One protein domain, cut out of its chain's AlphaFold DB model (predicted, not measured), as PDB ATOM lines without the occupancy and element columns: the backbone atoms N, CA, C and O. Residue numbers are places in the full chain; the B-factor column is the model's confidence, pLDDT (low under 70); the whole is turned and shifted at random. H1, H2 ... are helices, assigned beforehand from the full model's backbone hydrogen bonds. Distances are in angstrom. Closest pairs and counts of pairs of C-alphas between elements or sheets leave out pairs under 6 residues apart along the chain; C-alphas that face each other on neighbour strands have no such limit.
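AT A GLANCE: This is residues 153 to 214 of the 356 residues of an uncharacterized protein of Heimdallarchaeota archaeon (strain B3-JM-08) (UniProt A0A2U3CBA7). A long helix, H3, makes the length of the domain, and three shorter helices, H1, H2 and H4, gather beside its second half, toward residue 200. H4 folds back after H3 and packs on H1, while short H2 bridges H1 and H3; the loop between H2 and H3 runs back to the start of H3, where residues 179 to 184 stick out. The printed part has 62 residues with four named helices, in the order H1, H2, H3, H4, and no named strand; the class is all helix. The whole is compact, with a radius of gyration of the C-alphas of 11.1 A, and elongated in outline, with spans of 32 by 20 by 19 A.

IN THESE COORDINATES: H1 is residues 153 to 164, 16.1 A from first to last C-alpha, and begins with C-alpha 153 at (120.014, 21.282, 98.359). H2, residues 166 to 172, measures 10.0 A. H3 is residues 183 to 200 and measures 26.3 A, from C-alpha 183 at (123.102, 10.760, 90.336) to C-alpha 200 at (134.257, 31.673, 101.711). H4, residues 203 to 212, measures 14.0 A and ends with C-alpha 212 at (122.881, 21.376, 109.928).

HOW THE PARTS SIT: H1, H3 and H4 form a bundle, a group of helices set together lengthwise. H1 and H4 touch, closest at the C-alphas of His 159 and Ile 209, 5.1 A apart; they run opposite ways at a tilt of 37 degrees, only just steep. H1 and H3 run the same way at a shallow tilt of 1 degrees, close but not clearly touching, with their closest C-alphas, those of Thr 160 and Ala 197, 7.7 A apart. H3 and H4 are also close but not clearly touching, closest at the C-alphas of Asn 198 and Thr 206, 6.5 A apart; they run opposite ways at 37 degrees, only just steep. H2 touches H1 at residues 157 to 161 of H1 alone, with the C-alphas of Glu 161 and Ala 169 closest at 5.0 A. H2 touches H3 at residues 193 to 200 of H3 alone, with the C-alphas of Ile 172 and Lys 196 closest at 5.3 A. H2 runs opposite ways to both at a steep tilt of 57 degrees. H2 and H4 are apart. The helix packing is mostly crossed: the helices that touch do so at steep tilts. In H1, H3 and H4 every O i to N i+4 pair is within hydrogen-bond range; in H2, 2 of 3 are.

THE WHOLE: The C-alphas farthest apart are those of Glu 180 and Val 204, 33.3 A. The printed part has no cut. The links H1 to H2 and H3 to H4 are tight, and the link H2 to H3, 10 residues, is short. The mean pLDDT of the printed part is 96.8, and no printed residue is under 70.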
ATOM      1  N   GLN A 153     119.712  20.055  99.108       95.50
ATOM      2  CA  GLN A 153     120.014  21.282  98.359       95.50
ATOM      3  C   GLN A 153     119.364  22.512  99.006       95.50
ATOM      4  O   GLN A 153     120.008  23.556  99.135       95.50
ATOM      5  N   GLU A 154     118.106  22.376  99.433       95.50
ATOM      6  CA  GLU A 154     117.377  23.427 100.147       95.50
ATOM      7  C   GLU A 154     118.010  23.696 101.515       95.50
ATOM      8  O   GLU A 154     118.316  24.846 101.820       95.50
ATOM      9  N   LEU A 155     118.318  22.648 102.289       96.81
ATOM     10  CA  LEU A 155     118.987  22.787 103.588       96.81
ATOM     11  C   LEU A 155     120.360  23.454 103.463       96.81
ATOM     12  O   LEU A 155     120.679  24.365 104.226       96.81
ATOM     13  N   PHE A 156     121.168  23.049 102.481       98.00
ATOM     14  CA  PHE A 156     122.468  23.666 102.233       98.00
ATOM     15  C   PHE A 156     122.323  25.149 101.874       98.00
ATOM     16  O   PHE A 156     123.038  25.993 102.416       98.00
ATOM     17  N   THR A 157     121.348  25.488 101.028       97.50
ATOM     18  CA  THR A 157     121.048  26.879 100.659       97.50
ATOM     19  C   THR A 157     120.611  27.698 101.876       97.50
ATOM     20  O   THR A 157     121.160  28.766 102.141       97.50
ATOM     21  N   GLN A 158     119.683  27.169 102.675       97.69
ATOM     22  CA  GLN A 158     119.189  27.816 103.886       97.69
ATOM     23  C   GLN A 158     120.312  28.052 104.902       97.69
ATOM     24  O   GLN A 158     120.388  29.109 105.528       97.69
ATOM     25  N   HIS A 159     121.182  27.063 105.109       98.31
ATOM     26  CA  HIS A 159     122.225  27.152 106.125       98.31
ATOM     27  C   HIS A 159     123.432  27.976 105.678       98.31
ATOM     28  O   HIS A 159     123.999  28.682 106.506       98.31
ATOM     29  N   THR A 160     123.785  27.970 104.390       98.38
ATOM     30  CA  THR A 160     124.771  28.922 103.851       98.38
ATOM     31  C   THR A 160     124.287  30.361 104.006       98.38
ATOM     32  O   THR A 160     125.053  31.201 104.470       98.38
ATOM     33  N   GLU A 161     123.016  30.648 103.709       98.25
ATOM     34  CA  GLU A 161     122.428  31.975 103.930       98.25
ATOM     35  C   GLU A 161     122.396  32.354 105.414       98.25
ATOM     36  O   GLU A 161     122.793  33.463 105.769       98.25
ATOM     37  N   ARG A 162     122.000  31.426 106.293       98.38
ATOM     38  CA  ARG A 162     121.986  31.644 107.748       98.38
ATOM     39  C   ARG A 162     123.364  32.015 108.301       98.38
ATOM     40  O   ARG A 162     123.439  32.841 109.204       98.38
ATOM     41  N   VAL A 163     124.421  31.360 107.823       98.31
ATOM     42  CA  VAL A 163     125.771  31.478 108.397       98.31
ATOM     43  C   VAL A 163     126.575  32.601 107.744       98.31
ATOM     44  O   VAL A 163     127.227  33.362 108.447       98.31
ATOM     45  N   LEU A 164     126.509  32.738 106.416       98.12
ATOM     46  CA  LEU A 164     127.356  33.662 105.648       98.12
ATOM     47  C   LEU A 164     126.592  34.886 105.115       98.12
ATOM     48  O   LEU A 164     127.190  35.791 104.536       98.12
ATOM     49  N   GLY A 165     125.270  34.919 105.286       98.06
ATOM     50  CA  GLY A 165     124.398  35.948 104.727       98.06
ATOM     51  C   GLY A 165     124.020  35.700 103.262       98.06
ATOM     52  O   GLY A 165     124.704  35.004 102.507       98.06
ATOM     53  N   ALA A 166     122.910  36.312 102.842       96.88
ATOM     54  CA  ALA A 166     122.289  36.073 101.538       96.88
ATOM     55  C   ALA A 166     123.195  36.408 100.341       96.88
ATOM     56  O   ALA A 166     123.143  35.730  99.316       96.88
ATOM     57  N   ASP A 167     124.034  37.442 100.445       97.06
ATOM     58  CA  ASP A 167     124.867  37.877  99.319       97.06
ATOM     59  C   ASP A 167     126.028  36.923  99.043       97.06
ATOM     60  O   ASP A 167     126.299  36.623  97.880       97.06
ATOM     61  N   ILE A 168     126.653  36.373 100.088       96.94
ATOM     62  CA  ILE A 168     127.677  35.331  99.939       96.94
ATOM     63  C   ILE A 168     127.018  34.011  99.516       96.94
ATOM     64  O   ILE A 168     127.495  33.341  98.603       96.94
ATOM     65  N   ALA A 169     125.875  33.651 100.104       96.06
ATOM     66  CA  ALA A 169     125.169  32.418  99.756       96.06
ATOM     67  C   ALA A 169     124.808  32.338  98.259       96.06
ATOM     68  O   ALA A 169     124.962  31.282  97.644       96.06
ATOM     69  N   LYS A 170     124.423  33.458  97.626       94.88
ATOM     70  CA  LYS A 170     124.150  33.525  96.173       94.88
ATOM     71  C   LYS A 170     125.357  33.164  95.296       94.88
ATOM     72  O   LYS A 170     125.161  32.677  94.186       94.88
ATOM     73  N   THR A 171     126.592  33.411  95.743       95.38
ATOM     74  CA  THR A 171     127.802  33.079  94.959       95.38
ATOM     75  C   THR A 171     128.220  31.614  95.135       95.38
ATOM     76  O   THR A 171     128.807  31.010  94.221       95.38
ATOM     77  N   ILE A 172     127.871  31.030  96.288       96.38
ATOM     78  CA  ILE A 172     128.155  29.644  96.669       96.38
ATOM     79  C   ILE A 172     127.157  28.678  96.024       96.38
ATOM     80  O   ILE A 172     127.576  27.744  95.336       96.38
ATOM     81  N   ASN A 173     125.857  28.913  96.225       93.31
ATOM     82  CA  ASN A 173     124.797  27.951  95.934       93.31
ATOM     83  C   ASN A 173     124.586  27.786  94.422       93.31
ATOM     84  O   ASN A 173     124.146  28.723  93.749       93.31
ATOM     85  N   PRO A 174     124.887  26.607  93.845       93.50
ATOM     86  CA  PRO A 174     124.560  26.348  92.453       93.50
ATOM     87  C   PRO A 174     123.038  26.265  92.268       93.50
ATOM     88  O   PRO A 174     122.295  26.006  93.215       93.50
ATOM     89  N   LYS A 175     122.565  26.429  91.026       94.75
ATOM     90  CA  LYS A 175     121.140  26.266  90.699       94.75
ATOM     91  C   LYS A 175     120.639  24.898  91.202       94.75
ATOM     92  O   LYS A 175     121.305  23.904  90.901       94.75
ATOM     93  N   PRO A 176     119.506  24.830  91.929       95.12
ATOM     94  CA  PRO A 176     118.934  23.561  92.361       95.12
ATOM     95  C   PRO A 176     118.662  22.627  91.180       95.12
ATOM     96  O   PRO A 176     118.244  23.061  90.105       95.12
ATOM     97  N   LEU A 177     118.922  21.343  91.392       96.62
ATOM     98  CA  LEU A 177     118.607  20.276  90.454       96.62
ATOM     99  C   LEU A 177     117.178  19.776  90.651       96.62
ATOM    100  O   LEU A 177     116.770  19.534  91.790       96.62
ATOM    101  N   GLU A 178     116.504  19.505  89.535       95.00
ATOM    102  CA  GLU A 178     115.217  18.800  89.481       95.00
ATOM    103  C   GLU A 178     115.315  17.382  90.073       95.00
ATOM    104  O   GLU A 178     116.408  16.820  90.229       95.00
ATOM    105  N   LEU A 179     114.178  16.766  90.393       94.00
ATOM    106  CA  LEU A 179     114.108  15.441  91.028       94.00
ATOM    107  C   LEU A 179     114.624  14.317  90.120       94.00
ATOM    108  O   LEU A 179     115.271  13.374  90.586       94.00
ATOM    109  N   GLU A 180     114.435  14.459  88.815       94.44
ATOM    110  CA  GLU A 180     114.839  13.493  87.800       94.44
ATOM    111  C   GLU A 180     116.312  13.625  87.400       94.44
ATOM    112  O   GLU A 180     116.803  12.799  86.620       94.44
ATOM    113  N   ALA A 181     117.038  14.611  87.940       96.00
ATOM    114  CA  ALA A 181     118.465  14.763  87.695       96.00
ATOM    115  C   ALA A 181     119.230  13.463  87.994       96.00
ATOM    116  O   ALA A 181     118.921  12.721  88.931       96.00
ATOM    117  N   ALA A 182     120.234  13.182  87.164       96.00
ATOM    118  CA  ALA A 182     121.079  12.006  87.318       96.00
ATOM    119  C   ALA A 182     121.902  12.071  88.615       96.00
ATOM    120  O   ALA A 182     122.235  13.156  89.103       96.00
ATOM    121  N   LEU A 183     122.267  10.900  89.141       95.88
ATOM    122  CA  LEU A 183     123.102  10.760  90.336       95.88
ATOM    123  C   LEU A 183     124.409  11.562  90.214       95.88
ATOM    124  O   LEU A 183     124.794  12.274  91.138       95.88
ATOM    125  N   GLU A 184     125.052  11.494  89.051       96.44
ATOM    126  CA  GLU A 184     126.315  12.169  88.751       96.44
ATOM    127  C   GLU A 184     126.158  13.692  88.807       96.44
ATOM    128  O   GLU A 184     127.013  14.390  89.346       96.44
ATOM    129  N   ALA A 185     125.027  14.219  88.325       97.12
ATOM    130  CA  ALA A 185     124.737  15.645  88.414       97.12
ATOM    131  C   ALA A 185     124.587  16.092  89.875       97.12
ATOM    132  O   ALA A 185     125.086  17.158  90.234       97.12
ATOM    133  N   ARG A 186     123.957  15.274  90.732       96.75
ATOM    134  CA  ARG A 186     123.834  15.558  92.175       96.75
ATOM    135  C   ARG A 186     125.177  15.543  92.884       96.75
ATOM    136  O   ARG A 186     125.442  16.431  93.694       96.75
ATOM    137  N   LEU A 187     126.020  14.564  92.563       96.75
ATOM    138  CA  LEU A 187     127.379  14.487  93.083       96.75
ATOM    139  C   LEU A 187     128.173  15.747  92.717       96.75
ATOM    140  O   LEU A 187     128.732  16.402  93.594       96.75
ATOM    141  N   GLU A 188     128.160  16.130  91.441       97.25
ATOM    142  CA  GLU A 188     128.859  17.320  90.956       97.25
ATOM    143  C   GLU A 188     128.300  18.622  91.537       97.25
ATOM    144  O   GLU A 188     129.060  19.544  91.845       97.25
ATOM    145  N   TRP A 189     126.982  18.705  91.735       97.50
ATOM    146  CA  TRP A 189     126.357  19.832  92.422       97.50
ATOM    147  C   TRP A 189     126.892  19.973  93.844       97.50
ATOM    148  O   TRP A 189     127.375  21.043  94.216       97.50
ATOM    149  N   ALA A 190     126.888  18.882  94.613       97.00
ATOM    150  CA  ALA A 190     127.340  18.892  95.997       97.00
ATOM    151  C   ALA A 190     128.846  19.174  96.116       97.00
ATOM    152  O   ALA A 190     129.243  19.977  96.959       97.00
ATOM    153  N   LYS A 191     129.685  18.604  95.234       97.25
ATOM    154  CA  LYS A 191     131.124  18.922  95.156       97.25
ATOM    155  C   LYS A 191     131.340  20.422  94.969       97.25
ATOM    156  O   LYS A 191     132.028  21.049  95.770       97.25
ATOM    157  N   LYS A 192     130.706  21.017  93.953       97.19
ATOM    158  CA  LYS A 192     130.836  22.452  93.651       97.19
ATOM    159  C   LYS A 192     130.349  23.330  94.797       97.19
ATOM    160  O   LYS A 192     131.023  24.301  95.134       97.19
ATOM    161  N   ALA A 193     129.206  22.990  95.386       97.44
ATOM    162  CA  ALA A 193     128.622  23.723  96.500       97.44
ATOM    163  C   ALA A 193     129.566  23.745  97.716       97.44
ATOM    164  O   ALA A 193     129.869  24.812  98.248       97.44
ATOM    165  N   ILE A 194     130.109  22.585  98.098       97.88
ATOM    166  CA  ILE A 194     131.014  22.454  99.249       97.88
ATOM    167  C   ILE A 194     132.363  23.123  98.988       97.88
ATOM    168  O   ILE A 194     132.851  23.854  99.845       97.88
ATOM    169  N   ILE A 195     132.962  22.916  97.809       97.25
ATOM    170  CA  ILE A 195     134.241  23.551  97.451       97.25
ATOM    171  C   ILE A 195     134.111  25.073  97.530       97.25
ATOM    172  O   ILE A 195     134.956  25.730  98.131       97.25
ATOM    173  N   LYS A 196     133.027  25.634  96.982       97.44
ATOM    174  CA  LYS A 196     132.768  27.072  97.068       97.44
ATOM    175  C   LYS A 196     132.546  27.538  98.501       97.44
ATOM    176  O   LYS A 196     133.102  28.566  98.871       97.44
ATOM    177  N   ALA A 197     131.782  26.801  99.307       97.56
ATOM    178  CA  ALA A 197     131.610  27.140 100.718       97.56
ATOM    179  C   ALA A 197     132.962  27.197 101.440       97.56
ATOM    180  O   ALA A 197     133.245  28.193 102.091       97.56
ATOM    181  N   ASN A 198     133.846  26.222 101.219       96.81
ATOM    182  CA  ASN A 198     135.186  26.196 101.812       96.81
ATOM    183  C   ASN A 198     136.097  27.354 101.365       96.81
ATOM    184  O   ASN A 198     137.073  27.652 102.046       96.81
ATOM    185  N   CYS A 199     135.816  28.013 100.236       97.12
ATOM    186  CA  CYS A 199     136.551  29.213  99.819       97.12
ATOM    187  C   CYS A 199     136.091  30.492 100.537       97.12
ATOM    188  O   CYS A 199     136.818  31.483 100.522       97.12
ATOM    189  N   HIS A 200     134.887  30.492 101.114       97.00
ATOM    190  CA  HIS A 200     134.257  31.673 101.711       97.00
ATOM    191  C   HIS A 200     134.045  31.559 103.225       97.00
ATOM    192  O   HIS A 200     133.962  32.583 103.896       97.00
ATOM    193  N   ALA A 201     133.947  30.339 103.745       97.69
ATOM    194  CA  ALA A 201     133.676  30.030 105.137       97.69
ATOM    195  C   ALA A 201     134.944  29.552 105.853       97.69
ATOM    196  O   ALA A 201     135.772  28.837 105.286       97.69
ATOM    197  N   SER A 202     135.072  29.905 107.129       97.81
ATOM    198  CA  SER A 202     136.002  29.250 108.048       97.81
ATOM    199  C   SER A 202     135.613  27.786 108.289       97.81
ATOM    200  O   SER A 202     134.482  27.373 108.035       97.81
ATOM    201  N   GLU A 203     136.521  26.989 108.861       95.94
ATOM    202  CA  GLU A 203     136.223  25.590 109.211       95.94
ATOM    203  C   GLU A 203     135.013  25.455 110.153       95.94
ATOM    204  O   GLU A 203     134.231  24.511 110.029       95.94
ATOM    205  N   VAL A 204     134.831  26.412 111.071       96.44
ATOM    206  CA  VAL A 204     133.702  26.442 112.017       96.44
ATOM    207  C   VAL A 204     132.387  26.741 111.295       96.44
ATOM    208  O   VAL A 204     131.376  26.093 111.561       96.44
ATOM    209  N   GLU A 205     132.395  27.685 110.356       98.00
ATOM    210  CA  GLU A 205     131.218  28.029 109.556       98.00
ATOM    211  C   GLU A 205     130.849  26.893 108.593       98.00
ATOM    212  O   GLU A 205     129.686  26.494 108.535       98.00
ATOM    213  N   THR A 206     131.830  26.290 107.909       97.81
ATOM    214  CA  THR A 206     131.633  25.085 107.087       97.81
ATOM    215  C   THR A 206     131.036  23.946 107.911       97.81
ATOM    216  O   THR A 206     130.098  23.277 107.460       97.81
ATOM    217  N   TYR A 207     131.548  23.728 109.127       97.50
ATOM    218  CA  TYR A 207     130.996  22.754 110.060       97.50
ATOM    219  C   TYR A 207     129.527  23.039 110.371       97.50
ATOM    220  O   TYR A 207     128.700  22.132 110.245       97.50
ATOM    221  N   ASP A 208     129.181  24.271 110.745       97.81
ATOM    222  CA  ASP A 208     127.806  24.618 111.098       97.81
ATOM    223  C   ASP A 208     126.851  24.438 109.906       97.81
ATOM    224  O   ASP A 208     125.807  23.794 110.046       97.81
ATOM    225  N   ILE A 209     127.244  24.898 108.715       98.19
ATOM    226  CA  ILE A 209     126.461  24.746 107.479       98.19
ATOM    227  C   ILE A 209     126.173  23.266 107.204       98.19
ATOM    228  O   ILE A 209     125.015  22.853 107.104       98.19
ATOM    229  N   LEU A 210     127.220  22.445 107.096       97.94
ATOM    230  CA  LEU A 210     127.090  21.075 106.601       97.94
ATOM    231  C   LEU A 210     126.515  20.115 107.639       97.94
ATOM    232  O   LEU A 210     125.741  19.225 107.279       97.94
ATOM    233  N   SER A 211     126.842  20.299 108.920       97.44
ATOM    234  CA  SER A 211     126.244  19.499 109.995       97.44
ATOM    235  C   SER A 211     124.760  19.820 110.200       97.44
ATOM    236  O   SER A 211     123.992  18.938 110.579       97.44
ATOM    237  N   SER A 212     124.309  21.035 109.873       96.94
ATOM    238  CA  SER A 212     122.881  21.376 109.928       96.94
ATOM    239  C   SER A 212     122.060  20.676 108.834       96.94
ATOM    240  O   SER A 212     120.885  20.374 109.047       96.94
ATOM    241  N   CYS A 213     122.696  20.294 107.718       96.94
ATOM    242  CA  CYS A 213     122.070  19.572 106.601       96.94
ATOM    243  C   CYS A 213     121.844  18.065 106.860       96.94
ATOM    244  O   CYS A 213     121.505  17.326 105.932       96.94
ATOM    245  N   ALA A 214     122.095  17.581 108.079       94.69
ATOM    246  CA  ALA A 214     121.890  16.185 108.461       94.69
ATOM    247  C   ALA A 214     120.420  15.756 108.392       94.69
ATOM    248  O   ALA A 214     119.529  16.583 108.587       94.69
TER     249      ALA A 214